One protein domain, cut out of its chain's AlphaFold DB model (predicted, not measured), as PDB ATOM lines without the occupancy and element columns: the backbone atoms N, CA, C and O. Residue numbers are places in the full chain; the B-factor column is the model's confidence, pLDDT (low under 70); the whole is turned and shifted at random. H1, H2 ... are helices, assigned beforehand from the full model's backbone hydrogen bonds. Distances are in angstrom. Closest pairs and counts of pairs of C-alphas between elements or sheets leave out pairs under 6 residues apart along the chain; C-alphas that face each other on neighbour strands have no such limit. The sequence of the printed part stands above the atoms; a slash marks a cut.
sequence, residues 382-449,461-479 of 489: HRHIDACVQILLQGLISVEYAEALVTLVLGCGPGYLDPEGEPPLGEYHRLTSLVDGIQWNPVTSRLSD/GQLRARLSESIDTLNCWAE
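AT A GLANCE: This is residues 382 to 449 and 461 to 479 of the 489 residues of the protein "PAM2 domain-containing protein" of Hebeloma cylindrosporum h7 (UniProt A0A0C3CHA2). Four helices, H1, H2, H4 and H6, stand round a long axis as an up-and-down bundle, each running against the one before it; H1, H2 and H4 make one connected side, and the shorter H6 closes the opposite side only loosely. The short H3 lies at one end of the bundle, the short H5 precedes H6 at the other, and residues 443 to 449 stick out past the end of the body. The printed part has 87 residues with six named helices, H1 to H6 in order along the chain, and no named strand; its class is all helix. It is compact, with a radius of gyration of the C-alphas of 13.0 A, yet elongated, spanning 42 by 25 by 20 A.

IN THESE COORDINATES: Find C-alpha 382 at (176.040, 139.619, 125.818); from there H1 runs over residues 382 to 394, 18.0 A long. Next comes H2, residues 399 to 412, 19.9 A, and then H3, the four residues 414 to 417. Look for C-alpha 425 at (176.876, 159.579, 122.343), where H4 begins; it runs to residue 444 over 26.2 A and is the longest helix. After the cut, read H5 at residues 462 to 466 and H6 at residues 468 to 479, 15.8 A, ending with C-alpha 479 at (164.704, 143.710, 125.739).

HOW THE PARTS SIT: Start with the helical hairpin of H1 and H2: they touch through residues 389 to 393 of H1, with closest C-alphas Leu 392 and Tyr 401 at 5.8 A, and run opposite ways at a shallow tilt of 10 degrees. H2 also touches H4, through residues 435 to 438 of H4; the closest C-alphas are Val 406 and Val 435, 6.2 A, and the tilt is shallow, 27 degrees, opposite ways. H3 and H4 only just touch, with 3 pairs of C-alphas within 8 A. H6 is close but not clearly touching to H1, with closest C-alphas Asp 386 and Ala 478 at 6.4 A, and likewise to H4, with Leu 434 and Ser 470 at 5.9 A. H1 and H4 are apart, as are H2 and H6. In H1, H2, H5 and H6 each O i to N i+4 pair is within hydrogen-bond range, in H4 15 of 16 are, and H3 is too short for such a pair.

THE WHOLE: The farthest C-alphas are those of Glu 420 and Asp 449, 43.6 A apart. Residues 450 to 460 are not printed, and C-alphas 449 and 461 are 22.7 A apart across this cut. Of the links printed whole, none is long. The mean pLDDT of the printed part is 71.9; 40 residues are under 70, among them 421 to 449.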
ATOM      1  N   HIS A 382     177.075 138.718 125.282       91.88
ATOM      2  CA  HIS A 382     176.040 139.619 125.818       91.88
ATOM      3  C   HIS A 382     175.025 138.931 126.725       91.88
ATOM      4  O   HIS A 382     174.880 139.335 127.868       91.88
ATOM      5  N   ARG A 383     174.454 137.798 126.293       92.19
ATOM      6  CA  ARG A 383     173.490 137.025 127.098       92.19
ATOM      7  C   ARG A 383     173.972 136.669 128.512       92.19
ATOM      8  O   ARG A 383     173.155 136.526 129.415       92.19
ATOM      9  N   HIS A 384     175.281 136.495 128.718       94.38
ATOM     10  CA  HIS A 384     175.829 136.221 130.052       94.38
ATOM     11  C   HIS A 384     175.883 137.498 130.892       94.38
ATOM     12  O   HIS A 384     175.583 137.456 132.080       94.38
ATOM     13  N   ILE A 385     176.226 138.631 130.272       94.31
ATOM     14  CA  ILE A 385     176.196 139.943 130.925       94.31
ATOM     15  C   ILE A 385     174.760 140.317 131.274       94.31
ATOM     16  O   ILE A 385     174.505 140.697 132.411       94.31
ATOM     17  N   ASP A 386     173.815 140.089 130.365       89.75
ATOM     18  CA  ASP A 386     172.392 140.318 130.603       89.75
ATOM     19  C   ASP A 386     171.883 139.466 131.769       89.75
ATOM     20  O   ASP A 386     171.175 139.970 132.636       89.75
ATOM     21  N   ALA A 387     172.296 138.196 131.859       91.75
ATOM     22  CA  ALA A 387     171.965 137.349 133.002       91.75
ATOM     23  C   ALA A 387     172.486 137.939 134.327       91.75
ATOM     24  O   ALA A 387     171.740 137.999 135.306       91.75
ATOM     25  N   CYS A 388     173.731 138.425 134.358       93.75
ATOM     26  CA  CYS A 388     174.313 139.079 135.533       93.75
ATOM     27  C   CYS A 388     173.606 140.402 135.879       93.75
ATOM     28  O   CYS A 388     173.288 140.648 137.042       93.75
ATOM     29  N   VAL A 389     173.286 141.229 134.881       91.12
ATOM     30  CA  VAL A 389     172.508 142.465 135.050       91.12
ATOM     31  C   VAL A 389     171.126 142.154 135.626       91.12
ATOM     32  O   VAL A 389     170.703 142.794 136.585       91.12
ATOM     33  N   GLN A 390     170.439 141.133 135.109       89.44
ATOM     34  CA  GLN A 390     169.129 140.716 135.608       89.44
ATOM     35  C   GLN A 390     169.190 140.224 137.055       89.44
ATOM     36  O   GLN A 390     168.314 140.575 137.844       89.44
ATOM     37  N   ILE A 391     170.229 139.473 137.436       90.12
ATOM     38  CA  ILE A 391     170.462 139.075 138.834       90.12
ATOM     39  C   ILE A 391     170.552 140.317 139.731       90.12
ATOM     40  O   ILE A 391     169.840 140.404 140.736       90.12
ATOM     41  N   LEU A 392     171.362 141.309 139.344       89.50
ATOM     42  CA  LEU A 392     171.533 142.535 140.126       89.50
ATOM     43  C   LEU A 392     170.249 143.372 140.202       89.50
ATOM     44  O   LEU A 392     169.900 143.875 141.267       89.50
ATOM     45  N   LEU A 393     169.518 143.504 139.093       85.88
ATOM     46  CA  LEU A 393     168.267 144.263 139.034       85.88
ATOM     47  C   LEU A 393     167.145 143.608 139.850       85.88
ATOM     48  O   LEU A 393     166.355 144.306 140.491       85.88
ATOM     49  N   GLN A 394     167.063 142.275 139.847       85.88
ATOM     50  CA  GLN A 394     166.101 141.531 140.663       85.88
ATOM     51  C   GLN A 394     166.401 141.672 142.156       85.88
ATOM     52  O   GLN A 394     165.470 141.811 142.952       85.88
ATOM     53  N   GLY A 395     167.686 141.677 142.516       80.88
ATOM     54  CA  GLY A 395     168.174 141.824 143.883       80.88
ATOM     55  C   GLY A 395     168.429 143.261 144.333       80.88
ATOM     56  O   GLY A 395     169.012 143.429 145.394       80.88
ATOM     57  N   LEU A 396     168.015 144.291 143.582       80.75
ATOM     58  CA  LEU A 396     168.349 145.704 143.829       80.75
ATOM     59  C   LEU A 396     167.721 146.265 145.123       80.75
ATOM     60  O   LEU A 396     166.756 147.037 145.107       80.75
ATOM     61  N   ILE A 397     168.277 145.855 146.260       75.38
ATOM     62  CA  ILE A 397     167.831 146.179 147.620       75.38
ATOM     63  C   ILE A 397     168.799 147.119 148.343       75.38
ATOM     64  O   ILE A 397     168.429 147.705 149.358       75.38
ATOM     65  N   SER A 398     170.019 147.274 147.824       75.00
ATOM     66  CA  SER A 398     171.071 148.083 148.434       75.00
ATOM     67  C   SER A 398     171.915 148.822 147.388       75.00
ATOM     68  O   SER A 398     171.838 148.543 146.189       75.00
ATOM     69  N   VAL A 399     172.701 149.802 147.842       71.81
ATOM     70  CA  VAL A 399     173.554 150.636 146.973       71.81
ATOM     71  C   VAL A 399     174.683 149.808 146.357       71.81
ATOM     72  O   VAL A 399     175.072 150.046 145.221       71.81
ATOM     73  N   GLU A 400     175.127 148.760 147.046       78.88
ATOM     74  CA  GLU A 400     176.150 147.833 146.572       78.88
ATOM     75  C   GLU A 400     175.717 147.105 145.289       78.88
ATOM     76  O   GLU A 400     176.535 146.925 144.391       78.88
ATOM     77  N   TYR A 401     174.426 146.770 145.145       83.00
ATOM     78  CA  TYR A 401     173.889 146.232 143.887       83.00
ATOM     79  C   TYR A 401     173.963 147.263 142.756       83.00
ATOM     80  O   TYR A 401     174.295 146.917 141.624       83.00
ATOM     81  N   ALA A 402     173.664 148.532 143.053       80.00
ATOM     82  CA  ALA A 402     173.733 149.607 142.068       80.00
ATOM     83  C   ALA A 402     175.186 149.866 141.628       80.00
ATOM     84  O   ALA A 402     175.454 150.045 140.442       80.00
ATOM     85  N   GLU A 403     176.139 149.816 142.557       80.50
ATOM     86  CA  GLU A 403     177.566 149.920 142.251       80.50
ATOM     87  C   GLU A 403     178.103 148.743 141.454       80.50
ATOM     88  O   GLU A 403     178.881 148.953 140.525       80.50
ATOM     89  N   ALA A 404     177.718 147.519 141.808       86.25
ATOM     90  CA  ALA A 404     178.120 146.332 141.066       86.25
ATOM     91  C   ALA A 404     177.558 146.358 139.647       86.25
ATOM     92  O   ALA A 404     178.256 146.008 138.703       86.25
ATOM     93  N   LEU A 405     176.329 146.850 139.480       86.25
ATOM     94  CA  LEU A 405     175.705 147.030 138.173       86.25
ATOM     95  C   LEU A 405     176.487 148.035 137.331       86.25
ATOM     96  O   LEU A 405     176.849 147.746 136.193       86.25
ATOM     97  N   VAL A 406     176.803 149.191 137.912       83.44
ATOM     98  CA  VAL A 406     177.639 150.207 137.269       83.44
ATOM     99  C   VAL A 406     179.015 149.647 136.909       83.44
ATOM    100  O   VAL A 406     179.471 149.819 135.782       83.44
ATOM    101  N   THR A 407     179.670 148.964 137.846       87.00
ATOM    102  CA  THR A 407     181.024 148.429 137.658       87.00
ATOM    103  C   THR A 407     181.044 147.348 136.584       87.00
ATOM    104  O   THR A 407     181.933 147.361 135.738       87.00
ATOM    105  N   LEU A 408     180.042 146.465 136.562       91.69
ATOM    106  CA  LEU A 408     179.880 145.445 135.533       91.69
ATOM    107  C   LEU A 408     179.707 146.083 134.151       91.69
ATOM    108  O   LEU A 408     180.443 145.746 133.226       91.69
ATOM    109  N   VAL A 409     178.765 147.020 134.005       87.44
ATOM    110  CA  VAL A 409     178.454 147.621 132.700       87.44
ATOM    111  C   VAL A 409     179.619 148.470 132.185       87.44
ATOM    112  O   VAL A 409     180.016 148.325 131.030       87.44
ATOM    113  N   LEU A 410     180.224 149.304 133.038       86.12
ATOM    114  CA  LEU A 410     181.423 150.067 132.675       86.12
ATOM    115  C   LEU A 410     182.613 149.146 132.377       86.12
ATOM    116  O   LEU A 410     183.360 149.397 131.434       86.12
ATOM    117  N   GLY A 411     182.766 148.068 133.149       89.44
ATOM    118  CA  GLY A 411     183.800 147.058 132.957       89.44
ATOM    119  C   GLY A 411     183.660 146.300 131.639       89.44
ATOM    120  O   GLY A 411     184.666 145.950 131.037       89.44
ATOM    121  N   CYS A 412     182.445 146.098 131.126       91.19
ATOM    122  CA  CYS A 412     182.246 145.517 129.796       91.19
ATOM    123  C   CYS A 412     182.637 146.483 128.660       91.19
ATOM    124  O   CYS A 412     182.974 146.045 127.560       91.19
ATOM    125  N   GLY A 413     182.649 147.791 128.931       88.19
ATOM    126  CA  GLY A 413     183.039 148.824 127.977       88.19
ATOM    127  C   GLY A 413     181.982 149.112 126.899       88.19
ATOM    128  O   GLY A 413     180.858 148.607 126.956       88.19
ATOM    129  N   PRO A 414     182.324 149.937 125.888       83.62
ATOM    130  CA  PRO A 414     181.373 150.387 124.871       83.62
ATOM    131  C   PRO A 414     180.828 149.242 124.013       83.62
ATOM    132  O   PRO A 414     179.681 149.313 123.594       83.62
ATOM    133  N   GLY A 415     181.599 148.164 123.825       85.31
ATOM    134  CA  GLY A 415     181.149 146.999 123.061       85.31
ATOM    135  C   GLY A 415     179.942 146.285 123.676       85.31
ATOM    136  O   GLY A 415     179.236 145.595 122.955       85.31
ATOM    137  N   TYR A 416     179.675 146.456 124.980       86.31
ATOM    138  CA  TYR A 416     178.428 145.973 125.582       86.31
ATOM    139  C   TYR A 416     177.244 146.901 125.320       86.31
ATOM    140  O   TYR A 416     176.132 146.423 125.155       86.31
ATOM    141  N   LEU A 417     177.481 148.212 125.299       79.88
ATOM    142  CA  LEU A 417     176.430 149.217 125.127       79.88
ATOM    143  C   LEU A 417     175.955 149.297 123.681       79.88
ATOM    144  O   LEU A 417     174.778 149.526 123.435       79.88
ATOM    145  N   ASP A 418     176.873 149.087 122.749       75.94
ATOM    146  CA  ASP A 418     176.606 149.183 121.330       75.94
ATOM    147  C   ASP A 418     177.348 148.064 120.576       75.94
ATOM    148  O   ASP A 418     178.557 148.155 120.338       75.94
ATOM    149  N   PRO A 419     176.640 146.982 120.210       68.88
ATOM    150  CA  PRO A 419     177.220 145.866 119.475       68.88
ATOM    151  C   PRO A 419     177.396 146.188 117.986       68.88
ATOM    152  O   PRO A 419     178.127 145.472 117.302       68.88
ATOM    153  N   GLU A 420     176.704 147.213 117.469       76.88
ATOM    154  CA  GLU A 420     176.664 147.550 116.041       76.88
ATOM    155  C   GLU A 420     177.720 148.600 115.652       76.88
ATOM    156  O   GLU A 420     178.055 148.718 114.472       76.88
ATOM    157  N   GLY A 421     178.337 149.276 116.626       65.12
ATOM    158  CA  GLY A 421     179.582 150.030 116.453       65.12
ATOM    159  C   GLY A 421     179.431 151.524 116.156       65.12
ATOM    160  O   GLY A 421     180.441 152.186 115.905       65.12
ATOM    161  N   GLU A 422     178.220 152.080 116.217       58.53
ATOM    162  CA  GLU A 422     178.020 153.523 116.344       58.53
ATOM    163  C   GLU A 422     177.441 153.863 117.718       58.53
ATOM    164  O   GLU A 422     176.218 153.906 117.857       58.53
ATOM    165  N   PRO A 423     178.275 154.149 118.739       52.53
ATOM    166  CA  PRO A 423     177.747 154.443 120.054       52.53
ATOM    167  C   PRO A 423     176.980 155.753 119.919       52.53
ATOM    168  O   PRO A 423     177.604 156.794 119.658       52.53
ATOM    169  N   PRO A 424     175.646 155.773 120.087       55.84
ATOM    170  CA  PRO A 424     174.973 157.045 120.161       55.84
ATOM    171  C   PRO A 424     175.553 157.708 121.408       55.84
ATOM    172  O   PRO A 424     175.361 157.230 122.524       55.84
ATOM    173  N   LEU A 425     176.293 158.808 121.235       60.06
ATOM    174  CA  LEU A 425     176.876 159.579 122.343       60.06
ATOM    175  C   LEU A 425     175.854 159.835 123.470       60.06
ATOM    176  O   LEU A 425     176.223 159.971 124.633       60.06
ATOM    177  N   GLY A 426     174.559 159.856 123.131       61.31
ATOM    178  CA  GLY A 426     173.450 159.933 124.075       61.31
ATOM    179  C   GLY A 426     173.307 158.746 125.039       61.31
ATOM    180  O   GLY A 426     172.913 158.971 126.177       61.31
ATOM    181  N   GLU A 427     173.623 157.510 124.654       58.56
ATOM    182  CA  GLU A 427     173.472 156.328 125.520       58.56
ATOM    183  C   GLU A 427     174.623 156.166 126.501       58.56
ATOM    184  O   GLU A 427     174.380 155.904 127.678       58.56
ATOM    185  N   TYR A 428     175.855 156.447 126.070       61.66
ATOM    186  CA  TYR A 428     176.974 156.586 127.000       61.66
ATOM    187  C   TYR A 428     176.693 157.706 128.007       61.66
ATOM    188  O   TYR A 428     176.869 157.508 129.204       61.66
ATOM    189  N   HIS A 429     176.145 158.840 127.548       64.44
ATOM    190  CA  HIS A 429     175.713 159.911 128.444       64.44
ATOM    191  C   HIS A 429     174.585 159.503 129.395       64.44
ATOM    192  O   HIS A 429     174.561 159.983 130.525       64.44
ATOM    193  N   ARG A 430     173.659 158.626 128.990       62.81
ATOM    194  CA  ARG A 430     172.629 158.073 129.887       62.81
ATOM    195  C   ARG A 430     173.223 157.116 130.899       62.81
ATOM    196  O   ARG A 430     172.796 157.149 132.046       62.81
ATOM    197  N   LEU A 431     174.215 156.316 130.515       61.50
ATOM    198  CA  LEU A 431     174.902 155.442 131.452       61.50
ATOM    199  C   LEU A 431     175.748 156.235 132.440       61.50
ATOM    200  O   LEU A 431     175.695 155.966 133.631       61.50
ATOM    201  N   THR A 432     176.475 157.254 131.980       61.97
ATOM    202  CA  THR A 432     177.161 158.170 132.891       61.97
ATOM    203  C   THR A 432     176.152 158.946 133.720       61.97
ATOM    204  O   THR A 432     176.393 159.098 134.893       61.97
ATOM    205  N   SER A 433     174.983 159.331 133.197       63.50
ATOM    206  CA  SER A 433     173.919 159.963 134.002       63.50
ATOM    207  C   SER A 433     173.281 159.003 135.009       63.50
ATOM    208  O   SER A 433     172.852 159.432 136.072       63.50
ATOM    209  N   LEU A 434     173.219 157.705 134.701       62.62
ATOM    210  CA  LEU A 434     172.827 156.627 135.608       62.62
ATOM    211  C   LEU A 434     173.877 156.467 136.707       62.62
ATOM    212  O   LEU A 434     173.523 156.438 137.878       62.62
ATOM    213  N   VAL A 435     175.155 156.389 136.332       62.97
ATOM    214  CA  VAL A 435     176.301 156.310 137.246       62.97
ATOM    215  C   VAL A 435     176.349 157.550 138.126       62.97
ATOM    216  O   VAL A 435     176.420 157.423 139.338       62.97
ATOM    217  N   ASP A 436     176.229 158.733 137.538       62.72
ATOM    218  CA  ASP A 436     176.183 160.024 138.206       62.72
ATOM    219  C   ASP A 436     174.934 160.106 139.075       62.72
ATOM    220  O   ASP A 436     175.020 160.547 140.205       62.72
ATOM    221  N   GLY A 437     173.782 159.609 138.632       62.06
ATOM    222  CA  GLY A 437     172.572 159.508 139.444       62.06
ATOM    223  C   GLY A 437     172.755 158.571 140.640       62.06
ATOM    224  O   GLY A 437     172.350 158.903 141.749       62.06
ATOM    225  N   ILE A 438     173.418 157.432 140.455       58.38
ATOM    226  CA  ILE A 438     173.734 156.466 141.514       58.38
ATOM    227  C   ILE A 438     174.832 156.998 142.443       58.38
ATOM    228  O   ILE A 438     174.782 156.719 143.631       58.38
ATOM    229  N   GLN A 439     175.796 157.779 141.955       56.97
ATOM    230  CA  GLN A 439     176.901 158.333 142.746       56.97
ATOM    231  C   GLN A 439     176.513 159.638 143.454       56.97
ATOM    232  O   GLN A 439     176.843 159.834 144.621       56.97
ATOM    233  N   TRP A 440     175.781 160.533 142.793       51.41
ATOM    234  CA  TRP A 440     175.376 161.828 143.337       51.41
ATOM    235  C   TRP A 440     174.213 161.708 144.308       51.41
ATOM    236  O   TRP A 440     174.205 162.400 145.321       51.41
ATOM    237  N   ASN A 441     173.227 160.853 144.050       49.09
ATOM    238  CA  ASN A 441     172.005 160.821 144.856       49.09
ATOM    239  C   ASN A 441     172.236 160.297 146.295       49.09
ATOM    240  O   ASN A 441     171.616 160.834 147.211       49.09
ATOM    241  N   PRO A 442     173.164 159.358 146.570       49.44
ATOM    242  CA  PRO A 442     173.566 158.992 147.929       49.44
ATOM    243  C   PRO A 442     174.545 159.996 148.557       49.44
ATOM    244  O   PRO A 442     174.352 160.417 149.695       49.44
ATOM    245  N   VAL A 443     175.570 160.431 147.813       42.00
ATOM    246  CA  VAL A 443     176.659 161.270 148.351       42.00
ATOM    247  C   VAL A 443     176.203 162.709 148.631       42.00
ATOM    248  O   VAL A 443     176.582 163.296 149.643       42.00
ATOM    249  N   THR A 444     175.340 163.289 147.792       39.91
ATOM    250  CA  THR A 444     174.868 164.677 147.979       39.91
ATOM    251  C   THR A 444     173.633 164.815 148.861       39.91
ATOM    252  O   THR A 444     173.388 165.897 149.398       39.91
ATOM    253  N   SER A 445     172.885 163.734 149.103       46.38
ATOM    254  CA  SER A 445     171.693 163.772 149.964       46.38
ATOM    255  C   SER A 445     171.998 163.775 151.468       46.38
ATOM    256  O   SER A 445     171.076 163.669 152.274       46.38
ATOM    257  N   ARG A 446     173.265 163.981 151.868       42.94
ATOM    258  CA  ARG A 446     173.726 163.936 153.268       42.94
ATOM    259  C   ARG A 446     173.398 162.604 153.943       42.94
ATOM    260  O   ARG A 446     172.940 162.577 155.086       42.94
ATOM    261  N   LEU A 447     173.672 161.504 153.253       44.25
ATOM    262  CA  LEU A 447     173.831 160.214 153.906       44.25
ATOM    263  C   LEU A 447     175.121 160.276 154.751       44.25
ATOM    264  O   LEU A 447     176.215 160.004 154.272       44.25
ATOM    265  N   SER A 448     175.011 160.773 155.991       39.69
ATOM    266  CA  SER A 448     176.095 160.784 156.984       39.69
ATOM    267  C   SER A 448     176.490 159.359 157.381       39.69
ATOM    268  O   SER A 448     175.695 158.444 157.209       39.69
ATOM    269  N   ASP A 449     177.664 159.154 157.984       39.06
ATOM    270  CA  ASP A 449     178.217 157.836 158.380       39.06
ATOM    271  C   ASP A 449     177.245 156.904 159.148       39.06
ATOM    272  O   ASP A 449     177.398 155.686 159.149       39.06
ATOM    273  N   GLY A 461     161.563 148.199 147.474       64.94
ATOM    274  CA  GLY A 461     161.199 148.953 146.273       64.94
ATOM    275  C   GLY A 461     161.447 150.469 146.297       64.94
ATOM    276  O   GLY A 461     161.298 151.087 145.251       64.94
ATOM    277  N   GLN A 462     161.873 151.091 147.403       69.44
ATOM    278  CA  GLN A 462     162.197 152.531 147.431       69.44
ATOM    279  C   GLN A 462     163.420 152.872 146.572       69.44
ATOM    280  O   GLN A 462     163.379 153.826 145.796       69.44
ATOM    281  N   LEU A 463     164.489 152.076 146.680       69.06
ATOM    282  CA  LEU A 463     165.681 152.231 145.845       69.06
ATOM    283  C   LEU A 463     165.333 152.003 144.369       69.06
ATOM    284  O   LEU A 463     165.645 152.832 143.520       69.06
ATOM    285  N   ARG A 464     164.580 150.933 144.087       71.38
ATOM    286  CA  ARG A 464     164.059 150.635 142.749       71.38
ATOM    287  C   ARG A 464     163.191 151.763 142.187       71.38
ATOM    288  O   ARG A 464     163.318 152.081 141.016       71.38
ATOM    289  N   ALA A 465     162.338 152.385 143.000       74.75
ATOM    290  CA  ALA A 465     161.505 153.509 142.577       74.75
ATOM    291  C   ALA A 465     162.346 154.753 142.263       74.75
ATOM    292  O   ALA A 465     162.090 155.429 141.269       74.75
ATOM    293  N   ARG A 466     163.382 155.035 143.065       68.81
ATOM    294  CA  ARG A 466     164.325 156.132 142.792       68.81
ATOM    295  C   ARG A 466     165.159 155.900 141.540       68.81
ATOM    296  O   ARG A 466     165.483 156.857 140.853       68.81
ATOM    297  N   LEU A 467     165.483 154.644 141.260       71.25
ATOM    298  CA  LEU A 467     166.219 154.224 140.076       71.25
ATOM    299  C   LEU A 467     165.281 153.783 138.943       71.25
ATOM    300  O   LEU A 467     165.740 153.140 138.013       71.25
ATOM    301  N   SER A 468     163.980 154.082 138.994       76.81
ATOM    302  CA  SER A 468     163.011 153.527 138.034       76.81
ATOM    303  C   SER A 468     163.318 153.922 136.591       76.81
ATOM    304  O   SER A 468     163.465 153.041 135.760       76.81
ATOM    305  N   GLU A 469     163.546 155.207 136.312       69.94
ATOM    306  CA  GLU A 469     163.920 155.708 134.973       69.94
ATOM    307  C   GLU A 469     165.195 155.035 134.428       69.94
ATOM    308  O   GLU A 469     165.293 154.616 133.272       69.94
ATOM    309  N   SER A 470     166.167 154.878 135.317       69.56
ATOM    310  CA  SER A 470     167.433 154.197 135.098       69.56
ATOM    311  C   SER A 470     167.272 152.700 134.797       69.56
ATOM    312  O   SER A 470     167.871 152.176 133.861       69.56
ATOM    313  N   ILE A 471     166.437 152.013 135.573       72.12
ATOM    314  CA  ILE A 471     166.135 150.585 135.437       72.12
ATOM    315  C   ILE A 471     165.305 150.328 134.185       72.12
ATOM    316  O   ILE A 471     165.554 149.351 133.490       72.12
ATOM    317  N   ASP A 472     164.349 151.198 133.873       74.94
ATOM    318  CA  ASP A 472     163.537 151.105 132.666       74.94
ATOM    319  C   ASP A 472     164.415 151.264 131.427       74.94
ATOM    320  O   ASP A 472     164.243 150.518 130.471       74.94
ATOM    321  N   THR A 473     165.430 152.134 131.469       68.69
ATOM    322  CA  THR A 473     166.427 152.249 130.393       68.69
ATOM    323  C   THR A 473     167.227 150.954 130.229       68.69
ATOM    324  O   THR A 473     167.348 150.448 129.116       68.69
ATOM    325  N   LEU A 474     167.720 150.371 131.329       68.06
ATOM    326  CA  LEU A 474     168.457 149.101 131.292       68.06
ATOM    327  C   LEU A 474     167.590 147.921 130.830       68.06
ATOM    328  O   LEU A 474     168.071 147.065 130.093       68.06
ATOM    329  N   ASN A 475     166.318 147.872 131.230       74.31
ATOM    330  CA  ASN A 475     165.381 146.852 130.765       74.31
ATOM    331  C   ASN A 475     165.053 147.037 129.283       74.31
ATOM    332  O   ASN A 475     165.068 146.057 128.550       74.31
ATOM    333  N   CYS A 476     164.826 148.274 128.824       71.31
ATOM    334  CA  CYS A 476     164.644 148.567 127.400       71.31
ATOM    335  C   CYS A 476     165.849 148.104 126.579       71.31
ATOM    336  O   CYS A 476     165.671 147.597 125.476       71.31
ATOM    337  N   TRP A 477     167.065 148.253 127.108       66.25
ATOM    338  CA  TRP A 477     168.253 147.698 126.474       66.25
ATOM    339  C   TRP A 477     168.219 146.174 126.482       66.25
ATOM    340  O   TRP A 477     168.197 145.587 125.413       66.25
ATOM    341  N   ALA A 478     168.094 145.515 127.633       66.19
ATOM    342  CA  ALA A 478     168.041 144.050 127.683       66.19
ATOM    343  C   ALA A 478     166.955 143.447 126.756       66.19
ATOM    344  O   ALA A 478     167.172 142.421 126.113       66.19
ATOM    345  N   GLU A 479     165.797 144.104 126.636       71.19
ATOM    346  CA  GLU A 479     164.704 143.710 125.739       71.19
ATOM    347  C   GLU A 479     164.986 144.040 124.266       71.19
ATOM    348  O   GLU A 479     164.689 143.232 123.383       71.19
TER     349      GLU A 479